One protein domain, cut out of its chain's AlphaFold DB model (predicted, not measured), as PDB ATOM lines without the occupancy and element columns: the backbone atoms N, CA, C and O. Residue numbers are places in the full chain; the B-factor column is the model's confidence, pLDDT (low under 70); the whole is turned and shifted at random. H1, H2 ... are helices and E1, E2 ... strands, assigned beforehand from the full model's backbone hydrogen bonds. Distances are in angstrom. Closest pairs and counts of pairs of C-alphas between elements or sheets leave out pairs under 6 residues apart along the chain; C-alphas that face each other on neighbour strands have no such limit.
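This is residues 66 to 130 of the 443 residues of an uncharacterized protein of Pochonia chlamydosporia 170 (UniProt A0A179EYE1). A small body, in which helix H1 packs on the short strand E1, has a helical tail: residues 118 to 130, of which 118 to 128 belong to helix H2, stick out from it. In that body E1 pairs with residues 70 to 71 and with residues 97 to 98, and residues 82 to 83 fold back on residues 86 to 87 as a small loop of their own. The printed part has 65 residues, with two named helices and one named strand in the order E1, H1, H2; the class is mostly helix, though only 27 residues are in named elements, under half. The whole is loose, with a radius of gyration of the C-alphas of 14.3 A, and spans 50 by 24 by 16 A, a rod whose length is made by the tail.

H1 and H2 are the longest helices, 12 residues each. H1 is residues 101 to 112, 15.6 A from first to last C-alpha, beginning at C-alpha 101 (268.364, 396.656, 222.908). H2 is residues 117 to 128, 16.4 A long, ending at C-alpha 128 (266.890, 413.442, 245.881). E1 is residues 89 to 91, beginning at C-alpha 89 (273.585, 393.864, 219.530).

H1 and E1 have 5 pairs of C-alphas within 8 A. Their closest C-alphas are those of Tyr 89 and Ala 104, 6.5 A apart, and their centres are 9.6 A apart. E1 pairs with no named strand, but residues 90 to 91 of it pair antiparallel with residues 70 to 71, and residues 89 to 90 of it pair antiparallel with residues 97 to 98. Residues 82 to 83 and 86 to 87 also pair antiparallel. H2 is apart from H1 and from E1. In H1 and H2 every O i to N i+4 pair is within hydrogen-bond range.

The two C-alphas farthest apart are those of Glu 76 and Ser 130, 50.6 A. Residues 118 to 130 stand free; without them the body has 52 residues, spans 29 by 22 by 15 A and has a radius of gyration of 10.6 A. The printed part has no cut. The link from H1 to H2 is tight, with 4 residues, and the link from E1 to H1 is short, with 9. Residues 66 to 88 hold no named element. The mean pLDDT of the printed part is 77.5, and it is under 70 at residues 75 to 78, 81 to 86 and 123 to 129 of the model.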
ATOM      1  N   VAL A  66     272.561 402.622 223.603       81.38
ATOM      2  CA  VAL A  66     273.094 401.257 223.691       81.38
ATOM      3  C   VAL A  66     274.279 401.023 222.741       81.38
ATOM      4  O   VAL A  66     275.173 400.253 223.066       81.38
ATOM      5  N   TRP A  67     274.351 401.724 221.600       83.19
ATOM      6  CA  TRP A  67     275.446 401.595 220.623       83.19
ATOM      7  C   TRP A  67     276.783 402.177 221.108       83.19
ATOM      8  O   TRP A  67     277.837 401.916 220.516       83.19
ATOM      9  N   VAL A  68     276.778 402.935 222.210       83.88
ATOM     10  CA  VAL A  68     278.018 403.295 222.911       83.88
ATOM     11  C   VAL A  68     278.712 402.020 223.401       83.88
ATOM     12  O   VAL A  68     279.917 401.861 223.202       83.88
ATOM     13  N   TYR A  69     277.937 401.062 223.909       83.44
ATOM     14  CA  TYR A  69     278.425 399.835 224.542       83.44
ATOM     15  C   TYR A  69     278.299 398.580 223.660       83.44
ATOM     16  O   TYR A  69     278.995 397.593 223.894       83.44
ATOM     17  N   CYS A  70     277.466 398.626 222.617       86.12
ATOM     18  CA  CYS A  70     277.249 397.526 221.679       86.12
ATOM     19  C   CYS A  70     277.767 397.844 220.270       86.12
ATOM     20  O   CYS A  70     277.832 399.002 219.857       86.12
ATOM     21  N   ARG A  71     278.128 396.801 219.521       84.19
ATOM     22  CA  ARG A  71     278.526 396.827 218.108       84.19
ATOM     23  C   ARG A  71     277.639 395.900 217.278       84.19
ATOM     24  O   ARG A  71     276.921 395.067 217.828       84.19
ATOM     25  N   GLU A  72     277.689 396.067 215.963       81.56
ATOM     26  CA  GLU A  72     277.070 395.132 215.019       81.56
ATOM     27  C   GLU A  72     277.935 393.868 214.884       81.56
ATOM     28  O   GLU A  72     279.126 393.876 215.234       81.56
ATOM     29  N   GLY A  73     277.306 392.780 214.434       77.12
ATOM     30  CA  GLY A  73     277.993 391.520 214.166       77.12
ATOM     31  C   GLY A  73     278.990 391.669 213.017       77.12
ATOM     32  O   GLY A  73     278.760 392.461 212.101       77.12
ATOM     33  N   ARG A  74     280.098 390.934 213.073       77.81
ATOM     34  CA  ARG A  74     281.054 390.823 211.964       77.81
ATOM     35  C   ARG A  74     280.835 389.515 211.215       77.81
ATOM     36  O   ARG A  74     280.767 388.456 211.831       77.81
ATOM     37  N   GLU A  75     280.795 389.588 209.887       66.44
ATOM     38  CA  GLU A  75     280.766 388.400 209.017       66.44
ATOM     39  C   GLU A  75     281.980 387.490 209.253       66.44
ATOM     40  O   GLU A  75     281.840 386.270 209.263       66.44
ATOM     41  N   GLU A  76     283.144 388.086 209.524       66.81
ATOM     42  CA  GLU A  76     284.411 387.386 209.780       66.81
ATOM     43  C   GLU A  76     284.359 386.462 211.008       66.81
ATOM     44  O   GLU A  76     284.994 385.411 211.014       66.81
ATOM     45  N   ASP A  77     283.560 386.821 212.017       63.16
ATOM     46  CA  ASP A  77     283.437 386.084 213.279       63.16
ATOM     47  C   ASP A  77     282.258 385.082 213.265       63.16
ATOM     48  O   ASP A  77     281.941 384.467 214.285       63.16
ATOM     49  N   GLY A  78     281.565 384.925 212.126       68.75
ATOM     50  CA  GLY A  78     280.347 384.110 212.018       68.75
ATOM     51  C   GLY A  78     279.147 384.683 212.790       68.75
ATOM     52  O   GLY A  78     278.201 383.959 213.107       68.75
ATOM     53  N   GLU A  79     279.181 385.977 213.123       80.06
ATOM     54  CA  GLU A  79     278.158 386.664 213.910       80.06
ATOM     55  C   GLU A  79     276.951 387.072 213.043       80.06
ATOM     56  O   GLU A  79     277.072 387.495 211.894       80.06
ATOM     57  N   LEU A  80     275.745 386.991 213.609       73.81
ATOM     58  CA  LEU A  80     274.503 387.308 212.906       73.81
ATOM     59  C   LEU A  80     274.319 388.826 212.806       73.81
ATOM     60  O   LEU A  80     274.216 389.512 213.818       73.81
ATOM     61  N   ILE A  81     274.203 389.372 211.596       68.06
ATOM     62  CA  ILE A  81     274.079 390.828 211.397       68.06
ATOM     63  C   ILE A  81     272.617 391.299 211.477       68.06
ATOM     64  O   ILE A  81     272.319 392.368 212.021       68.06
ATOM     65  N   GLN A  82     271.672 390.490 210.986       68.00
ATOM     66  CA  GLN A  82     270.274 390.893 210.842       68.00
ATOM     67  C   GLN A  82     269.310 389.753 211.197       68.00
ATOM     68  O   GLN A  82     269.468 388.618 210.760       68.00
ATOM     69  N   HIS A  83     268.291 390.063 211.997       62.59
ATOM     70  CA  HIS A  83     267.169 389.186 212.328       62.59
ATOM     71  C   HIS A  83     265.880 389.716 211.677       62.59
ATOM     72  O   HIS A  83     265.782 390.902 211.359       62.59
ATOM     73  N   LYS A  84     264.856 388.860 211.527       60.19
ATOM     74  CA  LYS A  84     263.582 389.150 210.825       60.19
ATOM     75  C   LYS A  84     262.855 390.428 211.290       60.19
ATOM     76  O   LYS A  84     262.002 390.933 210.572       60.19
ATOM     77  N   THR A  85     263.180 390.940 212.477       58.28
ATOM     78  CA  THR A  85     262.544 392.107 213.111       58.28
ATOM     79  C   THR A  85     263.534 393.168 213.625       58.28
ATOM     80  O   THR A  85     263.109 394.124 214.270       58.28
ATOM     81  N   GLY A  86     264.845 393.053 213.357       66.38
ATOM     82  CA  GLY A  86     265.848 394.013 213.852       66.38
ATOM     83  C   GLY A  86     267.309 393.556 213.725       66.38
ATOM     84  O   GLY A  86     267.584 392.478 213.213       66.38
ATOM     85  N   ARG A  87     268.262 394.385 214.175       75.75
ATOM     86  CA  ARG A  87     269.710 394.070 214.202       75.75
ATOM     87  C   ARG A  87     270.099 393.359 215.505       75.75
ATOM     88  O   ARG A  87     269.453 393.585 216.527       75.75
ATOM     89  N   TYR A  88     271.166 392.559 215.475       81.81
ATOM     90  CA  TYR A  88     271.790 392.023 216.691       81.81
ATOM     91  C   TYR A  88     272.698 393.063 217.359       81.81
ATOM     92  O   TYR A  88     273.341 393.877 216.696       81.81
ATOM     93  N   TYR A  89     272.755 393.012 218.687       84.19
ATOM     94  CA  TYR A  89     273.585 393.864 219.530       84.19
ATOM     95  C   TYR A  89     274.669 393.005 220.171       84.19
ATOM     96  O   TYR A  89     274.374 392.229 221.076       84.19
ATOM     97  N   TYR A  90     275.912 393.152 219.727       84.06
ATOM     98  CA  TYR A  90     277.053 392.463 220.324       84.06
ATOM     99  C   TYR A  90     277.739 393.369 221.341       84.06
ATOM    100  O   TYR A  90     278.102 394.503 221.030       84.06
ATOM    101  N   CYS A  91     277.911 392.897 222.570       85.88
ATOM    102  CA  CYS A  91     278.585 393.648 223.622       85.88
ATOM    103  C   CYS A  91     280.055 393.894 223.246       85.88
ATOM    104  O   CYS A  91     280.779 392.950 222.945       85.88
ATOM    105  N   LYS A  92     280.536 395.143 223.303       86.06
ATOM    106  CA  LYS A  92     281.954 395.449 223.021       86.06
ATOM    107  C   LYS A  92     282.918 394.892 224.077       86.06
ATOM    108  O   LYS A  92     284.106 394.802 223.798       86.06
ATOM    109  N   LEU A  93     282.420 394.555 225.270       84.19
ATOM    110  CA  LEU A  93     283.237 394.138 226.416       84.19
ATOM    111  C   LEU A  93     283.445 392.615 226.501       84.19
ATOM    112  O   LEU A  93     284.465 392.181 227.018       84.19
ATOM    113  N   CYS A  94     282.517 391.800 225.981       85.25
ATOM    114  CA  CYS A  94     282.645 390.329 225.984       85.25
ATOM    115  C   CYS A  94     282.108 389.624 224.730       85.25
ATOM    116  O   CYS A  94     281.960 388.407 224.739       85.25
ATOM    117  N   SER A  95     281.765 390.364 223.673       80.50
ATOM    118  CA  SER A  95     281.237 389.823 222.408       80.50
ATOM    119  C   SER A  95     279.961 388.971 222.531       80.50
ATOM    120  O   SER A  95     279.586 388.282 221.591       80.50
ATOM    121  N   ALA A  96     279.234 389.038 223.652       82.75
ATOM    122  CA  ALA A  96     277.938 388.378 223.787       82.75
ATOM    123  C   ALA A  96     276.872 389.074 222.916       82.75
ATOM    124  O   ALA A  96     276.771 390.304 222.928       82.75
ATOM    125  N   GLY A  97     276.094 388.295 222.159       84.44
ATOM    126  CA  GLY A  97     275.090 388.790 221.211       84.44
ATOM    127  C   GLY A  97     273.662 388.787 221.763       84.44
ATOM    128  O   GLY A  97     273.237 387.829 222.407       84.44
ATOM    129  N   TYR A  98     272.897 389.840 221.465       86.25
ATOM    130  CA  TYR A  98     271.513 390.021 221.917       86.25
ATOM    131  C   TYR A  98     270.587 390.427 220.772       86.25
ATOM    132  O   TYR A  98     270.960 391.200 219.893       86.25
ATOM    133  N   THR A  99     269.345 389.944 220.801       82.94
ATOM    134  CA  THR A  99     268.355 390.158 219.727       82.94
ATOM    135  C   THR A  99     267.607 391.489 219.826       82.94
ATOM    136  O   THR A  99     266.917 391.880 218.888       82.94
ATOM    137  N   ASN A 100     267.706 392.195 220.955       83.19
ATOM    138  CA  ASN A 100     267.076 393.496 221.150       83.19
ATOM    139  C   ASN A 100     267.871 394.372 222.134       83.19
ATOM    140  O   ASN A 100     268.678 393.877 222.924       83.19
ATOM    141  N   SER A 101     267.626 395.685 222.092       82.88
ATOM    142  CA  SER A 101     268.364 396.656 222.908       82.88
ATOM    143  C   SER A 101     268.114 396.501 224.408       82.88
ATOM    144  O   SER A 101     268.979 396.858 225.198       82.88
ATOM    145  N   GLU A 102     266.955 395.979 224.814       83.19
ATOM    146  CA  GLU A 102     266.610 395.808 226.230       83.19
ATOM    147  C   GLU A 102     267.353 394.615 226.851       83.19
ATOM    148  O   GLU A 102     267.889 394.717 227.952       83.19
ATOM    149  N   ALA A 103     267.494 393.518 226.104       84.31
ATOM    150  CA  ALA A 103     268.325 392.378 226.477       84.31
ATOM    151  C   ALA A 103     269.810 392.770 226.573       84.31
ATOM    152  O   ALA A 103     270.488 392.380 227.523       84.31
ATOM    153  N   ALA A 104     270.291 393.611 225.651       84.75
ATOM    154  CA  ALA A 104     271.643 394.160 225.717       84.75
ATOM    155  C   ALA A 104     271.853 395.045 226.962       84.75
ATOM    156  O   ALA A 104     272.850 394.886 227.662       84.75
ATOM    157  N   TRP A 105     270.903 395.928 227.298       87.75
ATOM    158  CA  TRP A 105     270.953 396.715 228.539       87.75
ATOM    159  C   TRP A 105     270.901 395.845 229.799       87.75
ATOM    160  O   TRP A 105     271.624 396.123 230.754       87.75
ATOM    161  N   SER A 106     270.092 394.783 229.803       86.88
ATOM    162  CA  SER A 106     270.015 393.830 230.919       86.88
ATOM    163  C   SER A 106     271.361 393.147 231.169       86.88
ATOM    164  O   SER A 106     271.824 393.080 232.308       86.88
ATOM    165  N   HIS A 107     272.044 392.732 230.101       87.00
ATOM    166  CA  HIS A 107     273.400 392.204 230.190       87.00
ATOM    167  C   HIS A 107     274.413 393.243 230.684       87.00
ATOM    168  O   HIS A 107     275.183 392.958 231.597       87.00
ATOM    169  N   LEU A 108     274.410 394.457 230.124       87.69
ATOM    170  CA  LEU A 108     275.318 395.527 230.553       87.69
ATOM    171  C   LEU A 108     275.151 395.853 232.045       87.69
ATOM    172  O   LEU A 108     276.132 396.108 232.744       87.69
ATOM    173  N   LYS A 109     273.918 395.772 232.548       88.12
ATOM    174  CA  LYS A 109     273.584 395.961 233.960       88.12
ATOM    175  C   LYS A 109     274.056 394.803 234.838       88.12
ATOM    176  O   LYS A 109     274.589 395.063 235.912       88.12
ATOM    177  N   SER A 110     273.870 393.552 234.416       87.44
ATOM    178  CA  SER A 110     274.217 392.377 235.228       87.44
ATOM    179  C   SER A 110     275.707 392.033 235.197       87.44
ATOM    180  O   SER A 110     276.269 391.705 236.236       87.44
ATOM    181  N   ALA A 111     276.353 392.135 234.036       85.31
ATOM    182  CA  ALA A 111     277.758 391.777 233.858       85.31
ATOM    183  C   ALA A 111     278.719 392.927 234.202       85.31
ATOM    184  O   ALA A 111     279.819 392.670 234.681       85.31
ATOM    185  N   TYR A 112     278.311 394.183 233.977       83.88
ATOM    186  CA  TYR A 112     279.201 395.348 234.104       83.88
ATOM    187  C   TYR A 112     278.648 396.481 234.979       83.88
ATOM    188  O   TYR A 112     279.303 397.510 235.128       83.88
ATOM    189  N   GLY A 113     277.445 396.341 235.548       81.25
ATOM    190  CA  GLY A 113     276.830 397.381 236.380       81.25
ATOM    191  C   GLY A 113     276.441 398.662 235.627       81.25
ATOM    192  O   GLY A 113     276.111 399.665 236.261       81.25
ATOM    193  N   ILE A 114     276.466 398.658 234.289       84.06
ATOM    194  CA  ILE A 114     276.183 399.838 233.464       84.06
ATOM    195  C   ILE A 114     274.666 399.969 233.295       84.06
ATOM    196  O   ILE A 114     274.005 399.112 232.712       84.06
ATOM    197  N   VAL A 115     274.106 401.062 233.813       83.19
ATOM    198  CA  VAL A 115     272.658 401.316 233.833       83.19
ATOM    199  C   VAL A 115     272.268 402.308 232.739       83.19
ATOM    200  O   VAL A 115     272.991 403.260 232.449       83.19
ATOM    201  N   LYS A 116     271.085 402.106 232.155       84.31
ATOM    202  CA  LYS A 116     270.488 402.983 231.140       84.31
ATOM    203  C   LYS A 116     270.408 404.437 231.657       84.31
ATOM    204  O   LYS A 116     269.893 404.647 232.759       84.31
ATOM    205  N   PRO A 117     270.859 405.455 230.896       76.00
ATOM    206  CA  PRO A 117     270.919 406.850 231.362       76.00
ATOM    207  C   PRO A 117     269.590 407.404 231.902       76.00
ATOM    208  O   PRO A 117     269.565 408.134 232.894       76.00
ATOM    209  N   GLU A 118     268.466 407.013 231.298       73.06
ATOM    210  CA  GLU A 118     267.129 407.397 231.765       73.06
ATOM    211  C   GLU A 118     266.772 406.791 233.132       73.06
ATOM    212  O   GLU A 118     266.137 407.455 233.952       73.06
ATOM    213  N   GLU A 119     267.199 405.555 233.410       72.44
ATOM    214  CA  GLU A 119     267.006 404.908 234.714       72.44
ATOM    215  C   GLU A 119     267.901 405.536 235.781       72.44
ATOM    216  O   GLU A 119     267.446 405.773 236.900       72.44
ATOM    217  N   ALA A 120     269.150 405.858 235.436       70.69
ATOM    218  CA  ALA A 120     270.075 406.532 236.341       70.69
ATOM    219  C   ALA A 120     269.552 407.924 236.749       70.69
ATOM    220  O   ALA A 120     269.547 408.262 237.934       70.69
ATOM    221  N   SER A 121     269.024 408.695 235.791       72.06
ATOM    222  CA  SER A 121     268.443 410.023 236.033       72.06
ATOM    223  C   SER A 121     267.162 409.970 236.880       72.06
ATOM    224  O   SER A 121     267.010 410.729 237.844       72.06
ATOM    225  N   LYS A 122     266.259 409.019 236.596       70.31
ATOM    226  CA  LYS A 122     265.056 408.781 237.414       70.31
ATOM    227  C   LYS A 122     265.424 408.357 238.836       70.31
ATOM    228  O   LYS A 122     264.907 408.911 239.799       70.31
ATOM    229  N   ARG A 123     266.385 407.444 238.997       68.62
ATOM    230  CA  ARG A 123     266.846 406.988 240.317       68.62
ATOM    231  C   ARG A 123     267.492 408.118 241.120       68.62
ATOM    232  O   ARG A 123     267.243 408.215 242.320       68.62
ATOM    233  N   ALA A 124     268.254 409.001 240.474       65.38
ATOM    234  CA  ALA A 124     268.841 410.180 241.110       65.38
ATOM    235  C   ALA A 124     267.774 411.193 241.566       65.38
ATOM    236  O   ALA A 124     267.829 411.681 242.695       65.38
ATOM    237  N   THR A 125     266.761 411.464 240.739       64.69
ATOM    238  CA  THR A 125     265.660 412.382 241.087       64.69
ATOM    239  C   THR A 125     264.750 411.824 242.184       64.69
ATOM    240  O   THR A 125     264.384 412.564 243.099       64.69
ATOM    241  N   THR A 126     264.443 410.522 242.181       64.25
ATOM    242  CA  THR A 126     263.695 409.868 243.270       64.25
ATOM    243  C   THR A 126     264.505 409.815 244.571       64.25
ATOM    244  O   THR A 126     263.957 410.044 245.647       64.25
ATOM    245  N   ALA A 127     265.820 409.584 244.493       64.12
ATOM    246  CA  ALA A 127     266.705 409.590 245.658       64.12
ATOM    247  C   ALA A 127     266.950 410.996 246.234       64.12
ATOM    248  O   ALA A 127     267.244 411.121 247.424       64.12
ATOM    249  N   ALA A 128     266.854 412.052 245.423       62.72
ATOM    250  CA  ALA A 128     266.890 413.442 245.881       62.72
ATOM    251  C   ALA A 128     265.560 413.871 246.532       62.72
ATOM    252  O   ALA A 128     265.572 414.552 247.552       62.72
ATOM    253  N   ASN A 129     264.422 413.406 246.001       66.38
ATOM    254  CA  ASN A 129     263.073 413.704 246.499       66.38
ATOM    255  C   ASN A 129     262.525 412.679 247.504       66.38
ATOM    256  O   ASN A 129     261.310 412.613 247.706       66.38
ATOM    257  N   SER A 130     263.383 411.870 248.131       77.31
ATOM    258  CA  SER A 130     262.901 410.850 249.059       77.31
ATOM    259  C   SER A 130     262.175 411.498 250.256       77.31
ATOM    260  O   SER A 130     262.627 412.536 250.761       77.31
TER     261      SER A 130